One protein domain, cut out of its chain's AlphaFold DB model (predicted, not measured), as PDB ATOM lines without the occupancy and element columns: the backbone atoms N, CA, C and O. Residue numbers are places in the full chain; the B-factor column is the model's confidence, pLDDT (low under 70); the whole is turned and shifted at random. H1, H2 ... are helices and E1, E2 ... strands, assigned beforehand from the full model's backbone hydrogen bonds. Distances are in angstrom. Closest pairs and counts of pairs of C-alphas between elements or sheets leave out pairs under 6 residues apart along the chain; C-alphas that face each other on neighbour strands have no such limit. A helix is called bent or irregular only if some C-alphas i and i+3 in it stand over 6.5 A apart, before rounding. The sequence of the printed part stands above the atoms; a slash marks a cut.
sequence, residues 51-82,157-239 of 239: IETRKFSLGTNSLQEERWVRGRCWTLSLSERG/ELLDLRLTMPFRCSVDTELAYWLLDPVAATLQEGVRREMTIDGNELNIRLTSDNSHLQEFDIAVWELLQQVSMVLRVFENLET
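This is residues 51 to 82 and 157 to 239 of the 239 residues of an uncharacterized protein of Fukomys damarensis (UniProt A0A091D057). A twisted sheet of six strands forms a wall, with two helices over one face and the other face bare. The long helix H2 and the shorter H1 cover the E4, E6 and E5 part of the sheet, while E1 and E2 at the far side are left uncovered. The printed part has 115 residues, with two named helices and six named strands along the chain as E1, E2, E3, E4, H1, E5, E6, H2. The sheet's order is E1, E2, E3, E4, E6, E5, all antiparallel, and the class is mixed, helices and strands. The whole is compact, with a radius of gyration of the C-alphas of 14.4 A and spans of 45 by 32 by 22 A.

E1 is residues 53 to 57, 13.1 A long, beginning at C-alpha 53 at (-33.201, 5.868, -12.248). E2 is residues 62 to 69, 22.8 A, and E3 residues 72 to 81, 28.3 A. E4 is residues 158 to 166, 26.0 A, E6 residues 201 to 209, 26.4 A, and E5 residues 191 to 198, 22.7 A. H1, residues 170 to 186, is 25.6 A long and irregular, but only just: C-alphas 179 and 182 are 6.9 A apart. H2, residues 210 to 237, is 39.7 A long and irregular, with C-alphas 211 and 214 8.5 A apart; it ends at C-alpha 237 at (-26.591, 28.637, -21.200).

E1, E2 and E3 form a meander, each strand the antiparallel neighbour of the one before; N 54 and O 66 are 2.9 A apart, and N 65 and O 76 are 2.8 A apart. E3 and E4 pair through N 77 and O 162, 2.8 A, E4 and E6 through N 161 and O 206, 2.8 A, and the hairpin E5 and E6 through N 194 and O 205, 2.8 A. E4, H1 and E5 make a split strand-helix-strand unit, two strands running the same way with E6 between them, its crossover right-handed. H1 and H2 are on the same face, making two layers, helices over a sheet. Both lie over E6 and E5 and run along the strands, H1 at a height over the sheet of 9.2 A and H2 at 9.0 A. H2 touches H1 with residues 226 to 234 alone, at a steep tilt of 39 degrees, opposite ways; their closest C-alphas, of Ala 176 and Val 230, are 6.5 A apart. O i to N i+4 pairs are within hydrogen-bond range in 8 of 13 for H1 and 22 of 24 for H2.

The C-alphas farthest apart, of Gly 82 and Thr 239, are 46.1 A apart. Residues 83 to 156 are not printed, and C-alphas 82 and 157 are 5.6 A apart across this cut. The links that are printed whole are tight. Mean pLDDT of the printed part is 80.4; it is under 70 at residues 51 to 62, 67 to 72, 81 to 82, 182 to 186 and 237 to 239.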
ATOM      1  N   ILE A  51     -30.264  11.805  -8.697       50.28
ATOM      2  CA  ILE A  51     -30.413  11.072  -9.957       50.28
ATOM      3  C   ILE A  51     -31.239   9.827  -9.635       50.28
ATOM      4  O   ILE A  51     -30.697   8.814  -9.192       50.28
ATOM      5  N   GLU A  52     -32.552   9.903  -9.831       49.84
ATOM      6  CA  GLU A  52     -33.434   8.742  -9.712       49.84
ATOM      7  C   GLU A  52     -33.471   8.009 -11.059       49.84
ATOM      8  O   GLU A  52     -33.739   8.602 -12.105       49.84
ATOM      9  N   THR A  53     -33.137   6.720 -11.052       52.44
ATOM     10  CA  THR A  53     -33.201   5.868 -12.248       52.44
ATOM     11  C   THR A  53     -34.245   4.791 -11.998       52.44
ATOM     12  O   THR A  53     -34.106   4.020 -11.047       52.44
ATOM     13  N   ARG A  54     -35.287   4.735 -12.830       56.25
ATOM     14  CA  ARG A  54     -36.318   3.693 -12.777       56.25
ATOM     15  C   ARG A  54     -36.217   2.838 -14.028       56.25
ATOM     16  O   ARG A  54     -36.214   3.340 -15.145       56.25
ATOM     17  N   LYS A  55     -36.105   1.528 -13.833       64.69
ATOM     18  CA  LYS A  55     -36.035   0.556 -14.926       64.69
ATOM     19  C   LYS A  55     -37.337  -0.216 -14.978       64.69
ATOM     20  O   LYS A  55     -37.735  -0.804 -13.974       64.69
ATOM     21  N   PHE A  56     -37.944  -0.252 -16.152       49.72
ATOM     22  CA  PHE A  56     -39.140  -1.022 -16.440       49.72
ATOM     23  C   PHE A  56     -38.784  -2.104 -17.465       49.72
ATOM     24  O   PHE A  56     -38.311  -1.826 -18.567       49.72
ATOM     25  N   SER A  57     -38.968  -3.369 -17.086       62.94
ATOM     26  CA  SER A  57     -38.865  -4.489 -18.025       62.94
ATOM     27  C   SER A  57     -40.248  -4.716 -18.622       62.94
ATOM     28  O   SER A  57     -41.149  -5.140 -17.902       62.94
ATOM     29  N   LEU A  58     -40.424  -4.421 -19.911       56.03
ATOM     30  CA  LEU A  58     -41.713  -4.559 -20.608       56.03
ATOM     31  C   LEU A  58     -41.911  -5.944 -21.255       56.03
ATOM     32  O   LEU A  58     -42.958  -6.211 -21.832       56.03
ATOM     33  N   GLY A  59     -40.928  -6.842 -21.144       56.88
ATOM     34  CA  GLY A  59     -40.987  -8.218 -21.646       56.88
ATOM     35  C   GLY A  59     -39.597  -8.850 -21.720       56.88
ATOM     36  O   GLY A  59     -38.630  -8.276 -21.216       56.88
ATOM     37  N   THR A  60     -39.478 -10.017 -22.362       56.97
ATOM     38  CA  THR A  60     -38.175 -10.670 -22.609       56.97
ATOM     39  C   THR A  60     -37.297  -9.857 -23.567       56.97
ATOM     40  O   THR A  60     -36.079  -9.827 -23.392       56.97
ATOM     41  N   ASN A  61     -37.919  -9.116 -24.494       65.38
ATOM     42  CA  ASN A  61     -37.257  -8.488 -25.646       65.38
ATOM     43  C   ASN A  61     -37.380  -6.948 -25.658       65.38
ATOM     44  O   ASN A  61     -37.106  -6.302 -26.665       65.38
ATOM     45  N   SER A  62     -37.814  -6.337 -24.547       68.69
ATOM     46  CA  SER A  62     -37.990  -4.883 -24.441       68.69
ATOM     47  C   SER A  62     -37.532  -4.352 -23.084       68.69
ATOM     48  O   SER A  62     -37.830  -4.928 -22.032       68.69
ATOM     49  N   LEU A  63     -36.788  -3.247 -23.104       77.44
ATOM     50  CA  LEU A  63     -36.344  -2.515 -21.926       77.44
ATOM     51  C   LEU A  63     -36.692  -1.038 -22.071       77.44
ATOM     52  O   LEU A  63     -36.283  -0.401 -23.035       77.44
ATOM     53  N   GLN A  64     -37.374  -0.499 -21.066       76.06
ATOM     54  CA  GLN A  64     -37.572   0.932 -20.901       76.06
ATOM     55  C   GLN A  64     -36.822   1.398 -19.652       76.06
ATOM     56  O   GLN A  64     -36.926   0.813 -18.572       76.06
ATOM     57  N   GLU A  65     -36.034   2.452 -19.794       74.44
ATOM     58  CA  GLU A  65     -35.318   3.099 -18.706       74.44
ATOM     59  C   GLU A  65     -35.726   4.565 -18.650       74.44
ATOM     60  O   GLU A  65     -35.588   5.307 -19.622       74.44
ATOM     61  N   GLU A  66     -36.231   4.965 -17.489       73.38
ATOM     62  CA  GLU A  66     -36.506   6.351 -17.161       73.38
ATOM     63  C   GLU A  66     -35.375   6.882 -16.288       73.38
ATOM     64  O   GLU A  66     -35.023   6.302 -15.251       73.38
ATOM     65  N   ARG A  67     -34.807   8.014 -16.692       68.25
ATOM     66  CA  ARG A  67     -33.757   8.685 -15.933       68.25
ATOM     67  C   ARG A  67     -34.191  10.093 -15.586       68.25
ATOM     68  O   ARG A  67     -34.535  10.861 -16.470       68.25
ATOM     69  N   TRP A  68     -34.098  10.457 -14.315       65.94
ATOM     70  CA  TRP A  68     -34.332  11.822 -13.860       65.94
ATOM     71  C   TRP A  68     -32.999  12.535 -13.657       65.94
ATOM     72  O   TRP A  68     -32.145  12.090 -12.890       65.94
ATOM     73  N   VAL A  69     -32.812  13.659 -14.345       59.91
ATOM     74  CA  VAL A  69     -31.633  14.519 -14.197       59.91
ATOM     75  C   VAL A  69     -32.109  15.949 -13.982       59.91
ATOM     76  O   VAL A  69     -32.646  16.572 -14.895       59.91
ATOM     77  N   ARG A  70     -31.923  16.464 -12.757       62.94
ATOM     78  CA  ARG A  70     -32.256  17.853 -12.370       62.94
ATOM     79  C   ARG A  70     -33.686  18.275 -12.757       62.94
ATOM     80  O   ARG A  70     -33.901  19.358 -13.290       62.94
ATOM     81  N   GLY A  71     -34.658  17.399 -12.500       69.62
ATOM     82  CA  GLY A  71     -36.075  17.654 -12.786       69.62
ATOM     83  C   GLY A  71     -36.504  17.412 -14.238       69.62
ATOM     84  O   GLY A  71     -37.669  17.632 -14.550       69.62
ATOM     85  N   ARG A  72     -35.605  16.941 -15.116       67.50
ATOM     86  CA  ARG A  72     -35.942  16.465 -16.469       67.50
ATOM     87  C   ARG A  72     -35.970  14.936 -16.490       67.50
ATOM     88  O   ARG A  72     -34.992  14.317 -16.067       67.50
ATOM     89  N   CYS A  73     -37.074  14.350 -16.950       76.31
ATOM     90  CA  CYS A  73     -37.219  12.906 -17.145       76.31
ATOM     91  C   CYS A  73     -36.814  12.537 -18.572       76.31
ATOM     92  O   CYS A  73     -37.254  13.183 -19.508       76.31
ATOM     93  N   TRP A  74     -35.986  11.519 -18.746       77.06
ATOM     94  CA  TRP A  74     -35.544  11.022 -20.045       77.06
ATOM     95  C   TRP A  74     -36.029   9.595 -20.188       77.06
ATOM     96  O   TRP A  74     -35.847   8.812 -19.253       77.06
ATOM     97  N   THR A  75     -36.564   9.249 -21.355       81.62
ATOM     98  CA  THR A  75     -37.050   7.894 -21.616       81.62
ATOM     99  C   THR A  75     -36.212   7.255 -22.707       81.62
ATOM    100  O   THR A  75     -36.183   7.721 -23.846       81.62
ATOM    101  N   LEU A  76     -35.524   6.173 -22.352       82.50
ATOM    102  CA  LEU A  76     -34.806   5.312 -23.279       82.50
ATOM    103  C   LEU A  76     -35.587   4.008 -23.416       82.50
ATOM    104  O   LEU A  76     -35.776   3.301 -22.431       82.50
ATOM    105  N   SER A  77     -36.015   3.670 -24.624       82.19
ATOM    106  CA  SER A  77     -36.671   2.396 -24.914       82.19
ATOM    107  C   SER A  77     -35.847   1.625 -25.934       82.19
ATOM    108  O   SER A  77     -35.552   2.141 -27.006       82.19
ATOM    109  N   LEU A  78     -35.465   0.396 -25.607       81.69
ATOM    110  CA  LEU A  78     -34.797  -0.528 -26.516       81.69
ATOM    111  C   LEU A  78     -35.690  -1.749 -26.693       81.69
ATOM    112  O   LEU A  78     -36.070  -2.378 -25.703       81.69
ATOM    113  N   SER A  79     -36.009  -2.088 -27.934       80.19
ATOM    114  CA  SER A  79     -36.797  -3.270 -28.257       80.19
ATOM    115  C   SER A  79     -36.159  -4.034 -29.406       80.19
ATOM    116  O   SER A  79     -35.753  -3.438 -30.400       80.19
ATOM    117  N   GLU A  80     -36.144  -5.356 -29.284       75.25
ATOM    118  CA  GLU A  80     -36.014  -6.263 -30.423       75.25
ATOM    119  C   GLU A  80     -37.430  -6.539 -30.919       75.25
ATOM    120  O   GLU A  80     -38.295  -6.983 -30.154       75.25
ATOM    121  N   ARG A  81     -37.721  -6.190 -32.173       64.88
ATOM    122  CA  ARG A  81     -39.041  -6.448 -32.747       64.88
ATOM    123  C   ARG A  81     -39.021  -7.827 -33.408       64.88
ATOM    124  O   ARG A  81     -38.839  -7.931 -34.613       64.88
ATOM    125  N   GLY A  82     -39.230  -8.872 -32.607       55.22
ATOM    126  CA  GLY A  82     -39.545 -10.211 -33.111       55.22
ATOM    127  C   GLY A  82     -41.000 -10.270 -33.584       55.22
ATOM    128  O   GLY A  82     -41.900  -9.841 -32.857       55.22
ATOM    129  N   GLU A 157     -35.093  -9.802 -37.908       73.50
ATOM    130  CA  GLU A 157     -35.263  -9.260 -36.578       73.50
ATOM    131  C   GLU A 157     -34.550  -7.898 -36.534       73.50
ATOM    132  O   GLU A 157     -33.363  -7.773 -36.848       73.50
ATOM    133  N   LEU A 158     -35.333  -6.858 -36.238       83.81
ATOM    134  CA  LEU A 158     -34.903  -5.462 -36.264       83.81
ATOM    135  C   LEU A 158     -34.627  -4.965 -34.846       83.81
ATOM    136  O   LEU A 158     -35.462  -5.110 -33.941       83.81
ATOM    137  N   LEU A 159     -33.498  -4.282 -34.684       88.00
ATOM    138  CA  LEU A 159     -33.158  -3.514 -33.493       88.00
ATOM    139  C   LEU A 159     -33.808  -2.133 -33.586       88.00
ATOM    140  O   LEU A 159     -33.632  -1.433 -34.581       88.00
ATOM    141  N   ASP A 160     -34.533  -1.721 -32.544       90.62
ATOM    142  CA  ASP A 160     -35.150  -0.391 -32.442       90.62
ATOM    143  C   ASP A 160     -34.785   0.245 -31.091       90.62
ATOM    144  O   ASP A 160     -35.227  -0.205 -30.028       90.62
ATOM    145  N   LEU A 161     -33.968   1.301 -31.118       90.94
ATOM    146  CA  LEU A 161     -33.728   2.178 -29.973       90.94
ATOM    147  C   LEU A 161     -34.504   3.477 -30.165       90.94
ATOM    148  O   LEU A 161     -34.353   4.158 -31.175       90.94
ATOM    149  N   ARG A 162     -35.238   3.884 -29.134       91.50
ATOM    150  CA  ARG A 162     -35.907   5.178 -29.041       91.50
ATOM    151  C   ARG A 162     -35.403   5.945 -27.832       91.50
ATOM    152  O   ARG A 162     -35.323   5.406 -26.729       91.50
ATOM    153  N   LEU A 163     -35.082   7.210 -28.047       91.94
ATOM    154  CA  LEU A 163     -34.687   8.159 -27.023       91.94
ATOM    155  C   LEU A 163     -35.595   9.382 -27.130       91.94
ATOM    156  O   LEU A 163     -35.564  10.086 -28.137       91.94
ATOM    157  N   THR A 164     -36.370   9.632 -26.081       92.50
ATOM    158  CA  THR A 164     -37.237  10.808 -25.969       92.50
ATOM    159  C   THR A 164     -36.667  11.755 -24.926       92.50
ATOM    160  O   THR A 164     -36.329  11.357 -23.805       92.50
ATOM    161  N   MET A 165     -36.523  13.011 -25.332       90.56
ATOM    162  CA  MET A 165     -35.791  14.041 -24.611       90.56
ATOM    163  C   MET A 165     -36.661  15.286 -24.452       90.56
ATOM    164  O   MET A 165     -36.822  16.028 -25.423       90.56
ATOM    165  N   PRO A 166     -37.213  15.552 -23.260       90.81
ATOM    166  CA  PRO A 166     -38.006  16.749 -23.045       90.81
ATOM    167  C   PRO A 166     -37.122  17.966 -22.761       90.81
ATOM    168  O   PRO A 166     -36.192  17.933 -21.943       90.81
ATOM    169  N   PHE A 167     -37.476  19.076 -23.393       88.38
ATOM    170  CA  PHE A 167     -36.891  20.397 -23.201       88.38
ATOM    171  C   PHE A 167     -37.904  21.350 -22.560       88.38
ATOM    172  O   PHE A 167     -39.110  21.095 -22.509       88.38
ATOM    173  N   ARG A 168     -37.411  22.473 -22.022       87.00
ATOM    174  CA  ARG A 168     -38.261  23.466 -21.343       87.00
ATOM    175  C   ARG A 168     -39.084  24.301 -22.319       87.00
ATOM    176  O   ARG A 168     -40.173  24.739 -21.963       87.00
ATOM    177  N   CYS A 169     -38.569  24.528 -23.523       89.88
ATOM    178  CA  CYS A 169     -39.264  25.243 -24.582       89.88
ATOM    179  C   CYS A 169     -38.973  24.622 -25.957       89.88
ATOM    180  O   CYS A 169     -38.002  23.881 -26.131       89.88
ATOM    181  N   SER A 170     -39.819  24.928 -26.942       93.56
ATOM    182  CA  SER A 170     -39.650  24.438 -28.316       93.56
ATOM    183  C   SER A 170     -38.357  24.951 -28.957       93.56
ATOM    184  O   SER A 170     -37.697  24.202 -29.665       93.56
ATOM    185  N   VAL A 171     -37.931  26.178 -28.634       93.19
ATOM    186  CA  VAL A 171     -36.686  26.773 -29.155       93.19
ATOM    187  C   VAL A 171     -35.458  25.955 -28.746       93.19
ATOM    188  O   VAL A 171     -34.597  25.680 -29.579       93.19
ATOM    189  N   ASP A 172     -35.392  25.498 -27.491       91.88
ATOM    190  CA  ASP A 172     -34.311  24.614 -27.033       91.88
ATOM    191  C   ASP A 172     -34.344  23.264 -27.759       91.88
ATOM    192  O   ASP A 172     -33.302  22.687 -28.060       91.88
ATOM    193  N   THR A 173     -35.546  22.772 -28.067       93.94
ATOM    194  CA  THR A 173     -35.745  21.506 -28.787       93.94
ATOM    195  C   THR A 173     -35.234  21.609 -30.220       93.94
ATOM    196  O   THR A 173     -34.501  20.736 -30.681       93.94
ATOM    197  N   GLU A 174     -35.563  22.703 -30.911       94.44
ATOM    198  CA  GLU A 174     -35.063  23.002 -32.254       94.44
ATOM    199  C   GLU A 174     -33.543  23.151 -32.251       94.44
ATOM    200  O   GLU A 174     -32.859  22.550 -33.076       94.44
ATOM    201  N   LEU A 175     -32.982  23.893 -31.294       92.75
ATOM    202  CA  LEU A 175     -31.534  24.050 -31.193       92.75
ATOM    203  C   LEU A 175     -30.843  22.703 -30.919       92.75
ATOM    204  O   LEU A 175     -29.817  22.403 -31.528       92.75
ATOM    205  N   ALA A 176     -31.413  21.862 -30.053       92.06
ATOM    206  CA  ALA A 176     -30.901  20.520 -29.805       92.06
ATOM    207  C   ALA A 176     -30.962  19.642 -31.060       92.06
ATOM    208  O   ALA A 176     -30.001  18.927 -31.337       92.06
ATOM    209  N   TYR A 177     -32.047  19.729 -31.833       93.00
ATOM    210  CA  TYR A 177     -32.168  19.064 -33.127       93.00
ATOM    211  C   TYR A 177     -31.031  19.495 -34.058       93.00
ATOM    212  O   TYR A 177     -30.272  18.646 -34.521       93.00
ATOM    213  N   TRP A 178     -30.822  20.802 -34.245       92.19
ATOM    214  CA  TRP A 178     -29.760  21.337 -35.107       92.19
ATOM    215  C   TRP A 178     -28.347  20.964 -34.656       92.19
ATOM    216  O   TRP A 178     -27.461  20.809 -35.489       92.19
ATOM    217  N   LEU A 179     -28.109  20.811 -33.354       89.38
ATOM    218  CA  LEU A 179     -26.810  20.366 -32.842       89.38
ATOM    219  C   LEU A 179     -26.568  18.867 -33.066       89.38
ATOM    220  O   LEU A 179     -25.420  18.424 -33.101       89.38
ATOM    221  N   LEU A 180     -27.637  18.084 -33.201       88.94
ATOM    222  CA  LEU A 180     -27.594  16.632 -33.356       88.94
ATOM    223  C   LEU A 180     -27.711  16.175 -34.821       88.94
ATOM    224  O   LEU A 180     -27.269  15.069 -35.134       88.94
ATOM    225  N   ASP A 181     -28.269  17.011 -35.698       84.31
ATOM    226  CA  ASP A 181     -28.555  16.738 -37.116       84.31
ATOM    227  C   ASP A 181     -27.318  16.592 -38.017       84.31
ATOM    228  O   ASP A 181     -27.241  15.605 -38.748       84.31
ATOM    229  N   PRO A 182     -26.265  17.430 -37.906       69.75
ATOM    230  CA  PRO A 182     -25.051  17.284 -38.711       69.75
ATOM    231  C   PRO A 182     -24.355  15.933 -38.524       69.75
ATOM    232  O   PRO A 182     -23.590  15.501 -39.382       69.75
ATOM    233  N   VAL A 183     -24.621  15.255 -37.407       60.53
ATOM    234  CA  VAL A 183     -24.052  13.943 -37.097       60.53
ATOM    235  C   VAL A 183     -24.961  12.790 -37.529       60.53
ATOM    236  O   VAL A 183     -24.535  11.640 -37.576       60.53
ATOM    237  N   ALA A 184     -26.212  13.071 -37.899       56.69
ATOM    238  CA  ALA A 184     -27.068  12.096 -38.566       56.69
ATOM    239  C   ALA A 184     -26.597  11.795 -40.004       56.69
ATOM    240  O   ALA A 184     -26.945  10.758 -40.561       56.69
ATOM    241  N   ALA A 185     -25.757  12.654 -40.587       57.81
ATOM    242  CA  ALA A 185     -25.158  12.420 -41.898       57.81
ATOM    243  C   ALA A 185     -24.007  11.393 -41.878       57.81
ATOM    244  O   ALA A 185     -23.645  10.872 -42.928       57.81
ATOM    245  N   THR A 186     -23.424  11.095 -40.711       64.75
ATOM    246  CA  THR A 186     -22.240  10.224 -40.587       64.75
ATOM    247  C   THR A 186     -22.566   8.824 -40.075       64.75
ATOM    248  O   THR A 186     -21.694   8.177 -39.495       64.75
ATOM    249  N   LEU A 187     -23.809   8.354 -40.217       72.25
ATOM    250  CA  LEU A 187     -24.141   7.009 -39.751       72.25
ATOM    251  C   LEU A 187     -23.438   5.925 -40.562       72.25
ATOM    252  O   LEU A 187     -23.242   6.045 -41.769       72.25
ATOM    253  N   GLN A 188     -23.074   4.864 -39.843       75.31
ATOM    254  CA  GLN A 188     -22.504   3.650 -40.409       75.31
ATOM    255  C   GLN A 188     -23.512   2.973 -41.339       75.31
ATOM    256  O   GLN A 188     -24.726   3.025 -41.117       75.31
ATOM    257  N   GLU A 189     -22.993   2.314 -42.371       79.12
ATOM    258  CA  GLU A 189     -23.785   1.524 -43.308       79.12
ATOM    259  C   GLU A 189     -24.573   0.447 -42.537       79.12
ATOM    260  O   GLU A 189     -24.002  -0.302 -41.747       79.12
ATOM    261  N   GLY A 190     -25.900   0.427 -42.699       83.88
ATOM    262  CA  GLY A 190     -26.794  -0.509 -41.999       83.88
ATOM    263  C   GLY A 190     -27.498   0.039 -40.750       83.88
ATOM    264  O   GLY A 190     -28.452  -0.581 -40.285       83.88
ATOM    265  N   VAL A 191     -27.123   1.221 -40.239       88.31
ATOM    266  CA  VAL A 191     -27.848   1.870 -39.131       88.31
ATOM    267  C   VAL A 191     -28.575   3.110 -39.624       88.31
ATOM    268  O   VAL A 191     -27.979   4.077 -40.094       88.31
ATOM    269  N   ARG A 192     -29.894   3.118 -39.458       89.94
ATOM    270  CA  ARG A 192     -30.756   4.243 -39.810       89.94
ATOM    271  C   ARG A 192     -31.086   5.059 -38.568       89.94
ATOM    272  O   ARG A 192     -31.514   4.519 -37.552       89.94
ATOM    273  N   ARG A 193     -30.919   6.379 -38.666       90.31
ATOM    274  CA  ARG A 193     -31.317   7.344 -37.637       90.31
ATOM    275  C   ARG A 193     -32.463   8.197 -38.140       90.31
ATOM    276  O   ARG A 193     -32.398   8.743 -39.235       90.31
ATOM    277  N   GLU A 194     -33.477   8.347 -37.308       92.19
ATOM    278  CA  GLU A 194     -34.577   9.280 -37.507       92.19
ATOM    279  C   GLU A 194     -34.618  10.232 -36.313       92.19
ATOM    280  O   GLU A 194     -34.398   9.829 -35.167       92.19
ATOM    281  N   MET A 195     -34.886  11.507 -36.574       93.62
ATOM    282  CA  MET A 195     -35.098  12.505 -35.533       93.62
ATOM    283  C   MET A 195     -36.350  13.298 -35.852       93.62
ATOM    284  O   MET A 195     -36.550  13.719 -36.990       93.62
ATOM    285  N   THR A 196     -37.189  13.502 -34.848       95.31
ATOM    286  CA  THR A 196     -38.445  14.235 -34.983       95.31
ATOM    287  C   THR A 196     -38.664  15.108 -33.760       95.31
ATOM    288  O   THR A 196     -38.402  14.685 -32.633       95.31
ATOM    289  N   ILE A 197     -39.179  16.312 -33.980       96.31
ATOM    290  CA  ILE A 197     -39.591  17.222 -32.914       96.31
ATOM    291  C   ILE A 197     -41.096  17.055 -32.711       96.31
ATOM    292  O   ILE A 197     -41.856  17.162 -33.671       96.31
ATOM    293  N   ASP A 198     -41.510  16.805 -31.473       95.69
ATOM    294  CA  ASP A 198     -42.912  16.795 -31.061       95.69
ATOM    295  C   ASP A 198     -43.106  17.802 -29.921       95.69
ATOM    296  O   ASP A 198     -42.745  17.556 -28.771       95.69
ATOM    297  N   GLY A 199     -43.584  19.004 -30.254       94.81
ATOM    298  CA  GLY A 199     -43.731  20.098 -29.293       94.81
ATOM    299  C   GLY A 199     -42.399  20.523 -28.661       94.81
ATOM    300  O   GLY A 199     -41.574  21.172 -29.303       94.81
ATOM    301  N   ASN A 200     -42.220  20.208 -27.377       93.69
ATOM    302  CA  ASN A 200     -40.995  20.451 -26.609       93.69
ATOM    303  C   ASN A 200     -40.169  19.173 -26.383       93.69
ATOM    304  O   ASN A 200     -39.294  19.149 -25.516       93.69
ATOM    305  N   GLU A 201     -40.461  18.102 -27.115       93.88
ATOM    306  CA  GLU A 201     -39.757  16.833 -27.028       93.88
ATOM    307  C   GLU A 201     -38.980  16.556 -28.312       93.88
ATOM    308  O   GLU A 201     -39.501  16.641 -29.426       93.88
ATOM    309  N   LEU A 202     -37.712  16.183 -28.152       94.75
ATOM    310  CA  LEU A 202     -36.907  15.643 -29.235       94.75
ATOM    311  C   LEU A 202     -36.938  14.121 -29.153       94.75
ATOM    312  O   LEU A 202     -36.485  13.524 -28.174       94.75
ATOM    313  N   ASN A 203     -37.454  13.501 -30.205       94.19
ATOM    314  CA  ASN A 203     -37.517  12.060 -30.359       94.19
ATOM    315  C   ASN A 203     -36.430  11.616 -31.334       94.19
ATOM    316  O   ASN A 203     -36.353  12.101 -32.461       94.19
ATOM    317  N   ILE A 204     -35.584  10.692 -30.892       93.81
ATOM    318  CA  ILE A 204     -34.503  10.119 -31.688       93.81
ATOM    319  C   ILE A 204     -34.720   8.621 -31.756       93.81
ATOM    320  O   ILE A 204     -34.877   7.957 -30.731       93.81
ATOM    321  N   ARG A 205     -34.701   8.081 -32.968       93.12
ATOM    322  CA  ARG A 205     -34.869   6.662 -33.225       93.12
ATOM    323  C   ARG A 205     -33.676   6.131 -34.004       93.12
ATOM    324  O   ARG A 205     -33.289   6.716 -35.010       93.12
ATOM    325  N   LEU A 206     -33.091   5.038 -33.528       91.81
ATOM    326  CA  LEU A 206     -32.082   4.269 -34.245       91.81
ATOM    327  C   LEU A 206     -32.673   2.908 -34.578       91.81
ATOM    328  O   LEU A 206     -33.138   2.204 -33.684       91.81
ATOM    329  N   THR A 207     -32.630   2.542 -35.851       91.50
ATOM    330  CA  THR A 207     -33.063   1.236 -36.341       91.50
ATOM    331  C   THR A 207     -31.945   0.573 -37.122       91.50
ATOM    332  O   THR A 207     -31.253   1.247 -37.881       91.50
ATOM    333  N   SER A 208     -31.779  -0.730 -36.953       90.56
ATOM    334  CA  SER A 208     -30.778  -1.518 -37.669       90.56
ATOM    335  C   SER A 208     -31.247  -2.953 -37.790       90.56
ATOM    336  O   SER A 208     -31.910  -3.463 -36.885       90.56
ATOM    337  N   ASP A 209     -30.839  -3.615 -38.862       88.44
ATOM    338  CA  ASP A 209     -31.008  -5.056 -38.991       88.44
ATOM    339  C   ASP A 209     -30.052  -5.767 -38.024       88.44
ATOM    340  O   ASP A 209     -28.979  -5.248 -37.685       88.44
ATOM    341  N   ASN A 210     -30.418  -6.972 -37.580       75.75
ATOM    342  CA  ASN A 210     -29.608  -7.771 -36.656       75.75
ATOM    343  C   ASN A 210     -28.226  -8.177 -37.198       75.75
ATOM    344  O   ASN A 210     -27.351  -8.575 -36.427       75.75
ATOM    345  N   SER A 211     -27.997  -8.075 -38.507       82.69
ATOM    346  CA  SER A 211     -26.678  -8.268 -39.121       82.69
ATOM    347  C   SER A 211     -25.667  -7.186 -38.723       82.69
ATOM    348  O   SER A 211     -24.468  -7.457 -38.730       82.69
ATOM    349  N   HIS A 212     -26.138  -6.002 -38.324       83.06
ATOM    350  CA  HIS A 212     -25.331  -4.808 -38.057       83.06
ATOM    351  C   HIS A 212     -25.273  -4.449 -36.561       83.06
ATOM    352  O   HIS A 212     -25.235  -3.284 -36.164       83.06
ATOM    353  N   LEU A 213     -25.288  -5.463 -35.689       83.19
ATOM    354  CA  LEU A 213     -25.274  -5.293 -34.229       83.19
ATOM    355  C   LEU A 213     -24.106  -4.425 -33.731       83.19
ATOM    356  O   LEU A 213     -24.282  -3.604 -32.829       83.19
ATOM    357  N   GLN A 214     -22.911  -4.601 -34.302       85.38
ATOM    358  CA  GLN A 214     -21.724  -3.861 -33.877       85.38
ATOM    359  C   GLN A 214     -21.818  -2.383 -34.275       85.38
ATOM    360  O   GLN A 214     -21.521  -1.502 -33.467       85.38
ATOM    361  N   GLU A 215     -22.251  -2.112 -35.501       87.44
ATOM    362  CA  GLU A 215     -22.484  -0.774 -36.031       87.44
ATOM    363  C   GLU A 215     -23.586  -0.074 -35.236       87.44
ATOM    364  O   GLU A 215     -23.431   1.090 -34.861       87.44
ATOM    365  N   PHE A 216     -24.657  -0.797 -34.898       87.81
ATOM    366  CA  PHE A 216     -25.730  -0.300 -34.049       87.81
ATOM    367  C   PHE A 216     -25.205   0.097 -32.669       87.81
ATOM    368  O   PHE A 216     -25.481   1.199 -32.199       87.81
ATOM    369  N   ASP A 217     -24.391  -0.738 -32.025       85.25
ATOM    370  CA  ASP A 217     -23.803  -0.418 -30.723       85.25
ATOM    371  C   ASP A 217     -22.908   0.821 -30.749       85.25
ATOM    372  O   ASP A 217     -22.980   1.656 -29.837       85.25
ATOM    373  N   ILE A 218     -22.097   0.962 -31.799       86.62
ATOM    374  CA  ILE A 218     -21.269   2.149 -32.024       86.62
ATOM    375  C   ILE A 218     -22.165   3.379 -32.205       86.62
ATOM    376  O   ILE A 218     -21.966   4.375 -31.508       86.62
ATOM    377  N   ALA A 219     -23.197   3.293 -33.047       88.12
ATOM    378  CA  ALA A 219     -24.125   4.392 -33.300       88.12
ATOM    379  C   ALA A 219     -24.877   4.825 -32.031       88.12
ATOM    380  O   ALA A 219     -25.022   6.022 -31.770       88.12
ATOM    381  N   VAL A 220     -25.309   3.877 -31.190       87.56
ATOM    382  CA  VAL A 220     -25.929   4.209 -29.901       87.56
ATOM    383  C   VAL A 220     -24.931   4.903 -28.976       87.56
ATOM    384  O   VAL A 220     -25.277   5.895 -28.329       87.56
ATOM    385  N   TRP A 221     -23.696   4.408 -28.890       87.06
ATOM    386  CA  TRP A 221     -22.664   5.041 -28.073       87.06
ATOM    387  C   TRP A 221     -22.377   6.477 -28.526       87.06
ATOM    388  O   TRP A 221     -22.364   7.387 -27.694       87.06
ATOM    389  N   GLU A 222     -22.191   6.696 -29.825       87.69
ATOM    390  CA  GLU A 222     -21.945   8.017 -30.403       87.69
ATOM    391  C   GLU A 222     -23.117   8.970 -30.165       87.69
ATOM    392  O   GLU A 222     -22.900  10.098 -29.715       87.69
ATOM    393  N   LEU A 223     -24.353   8.501 -30.367       87.81
ATOM    394  CA  LEU A 223     -25.558   9.270 -30.070       87.81
ATOM    395  C   LEU A 223     -25.580   9.717 -28.604       87.81
ATOM    396  O   LEU A 223     -25.807  10.889 -28.313       87.81
ATOM    397  N   LEU A 224     -25.312   8.806 -27.668       88.06
ATOM    398  CA  LEU A 224     -25.313   9.124 -26.240       88.06
ATOM    399  C   LEU A 224     -24.213  10.126 -25.868       88.06
ATOM    400  O   LEU A 224     -24.438  10.993 -25.019       88.06
ATOM    401  N   GLN A 225     -23.038  10.045 -26.499       86.75
ATOM    402  CA  GLN A 225     -21.986  11.046 -26.314       86.75
ATOM    403  C   GLN A 225     -22.417  12.416 -26.845       86.75
ATOM    404  O   GLN A 225     -22.251  13.417 -26.149       86.75
ATOM    405  N   GLN A 226     -23.015  12.471 -28.037       87.81
ATOM    406  CA  GLN A 226     -23.504  13.714 -28.637       87.81
ATOM    407  C   GLN A 226     -24.593  14.358 -27.794       87.81
ATOM    408  O   GLN A 226     -24.474  15.527 -27.435       87.81
ATOM    409  N   VAL A 227     -25.604  13.584 -27.402       88.50
ATOM    410  CA  VAL A 227     -26.652  14.042 -26.491       88.50
ATOM    411  C   VAL A 227     -26.018  14.577 -25.211       88.50
ATOM    412  O   VAL A 227     -26.320  15.691 -24.800       88.50
ATOM    413  N   SER A 228     -25.055  13.862 -24.621       86.50
ATOM    414  CA  SER A 228     -24.360  14.360 -23.431       86.50
ATOM    415  C   SER A 228     -23.637  15.691 -23.662       86.50
ATOM    416  O   SER A 228     -23.568  16.489 -22.726       86.50
ATOM    417  N   MET A 229     -23.067  15.939 -24.842       86.06
ATOM    418  CA  MET A 229     -22.439  17.225 -25.164       86.06
ATOM    419  C   MET A 229     -23.479  18.330 -25.324       86.06
ATOM    420  O   MET A 229     -23.318  19.399 -24.743       86.06
ATOM    421  N   VAL A 230     -24.560  18.062 -26.053       87.50
ATOM    422  CA  VAL A 230     -25.647  19.020 -26.279       87.50
ATOM    423  C   VAL A 230     -26.274  19.439 -24.956       87.50
ATOM    424  O   VAL A 230     -26.391  20.630 -24.682       87.50
ATOM    425  N   LEU A 231     -26.561  18.486 -24.068       84.81
ATOM    426  CA  LEU A 231     -27.096  18.797 -22.744       84.81
ATOM    427  C   LEU A 231     -26.157  19.675 -21.919       84.81
ATOM    428  O   LEU A 231     -26.629  20.579 -21.239       84.81
ATOM    429  N   ARG A 232     -24.838  19.479 -22.019       82.69
ATOM    430  CA  ARG A 232     -23.867  20.363 -21.357       82.69
ATOM    431  C   ARG A 232     -23.901  21.784 -21.907       82.69
ATOM    432  O   ARG A 232     -23.725  22.722 -21.139       82.69
ATOM    433  N   VAL A 233     -24.109  21.957 -23.212       84.00
ATOM    434  CA  VAL A 233     -24.244  23.292 -23.816       84.00
ATOM    435  C   VAL A 233     -25.460  24.006 -23.233       84.00
ATOM    436  O   VAL A 233     -25.319  25.127 -22.756       84.00
ATOM    437  N   PHE A 234     -26.614  23.338 -23.169       81.75
ATOM    438  CA  PHE A 234     -27.816  23.913 -22.559       81.75
ATOM    439  C   PHE A 234     -27.653  24.194 -21.063       81.75
ATOM    440  O   PHE A 234     -28.084  25.239 -20.588       81.75
ATOM    441  N   GLU A 235     -26.975  23.320 -20.317       77.75
ATOM    442  CA  GLU A 235     -26.675  23.568 -18.901       77.75
ATOM    443  C   GLU A 235     -25.811  24.817 -18.683       77.75
ATOM    444  O   GLU A 235     -26.009  25.521 -17.696       77.75
ATOM    445  N   ASN A 236     -24.879  25.105 -19.594       74.12
ATOM    446  CA  ASN A 236     -24.024  26.290 -19.514       74.12
ATOM    447  C   ASN A 236     -24.721  27.577 -19.982       74.12
ATOM    448  O   ASN A 236     -24.240  28.658 -19.671       74.12
ATOM    449  N   LEU A 237     -25.811  27.479 -20.747       68.38
ATOM    450  CA  LEU A 237     -26.591  28.637 -21.200       68.38
ATOM    451  C   LEU A 237     -27.651  29.072 -20.175       68.38
ATOM    452  O   LEU A 237     -28.127  30.199 -20.236       68.38
ATOM    453  N   GLU A 238     -28.013  28.196 -19.234       64.56
ATOM    454  CA  GLU A 238     -28.973  28.484 -18.155       64.56
ATOM    455  C   GLU A 238     -28.363  29.268 -16.961       64.56
ATOM    456  O   GLU A 238     -29.063  29.486 -15.969       64.56
ATOM    457  N   THR A 239     -27.084  29.670 -17.018       51.41
ATOM    458  CA  THR A 239     -26.396  30.471 -15.975       51.41
ATOM    459  C   THR A 239     -26.539  31.970 -16.182       51.41
ATOM    460  O   THR A 239     -26.767  32.673 -15.172       51.41
TER     461      THR A 239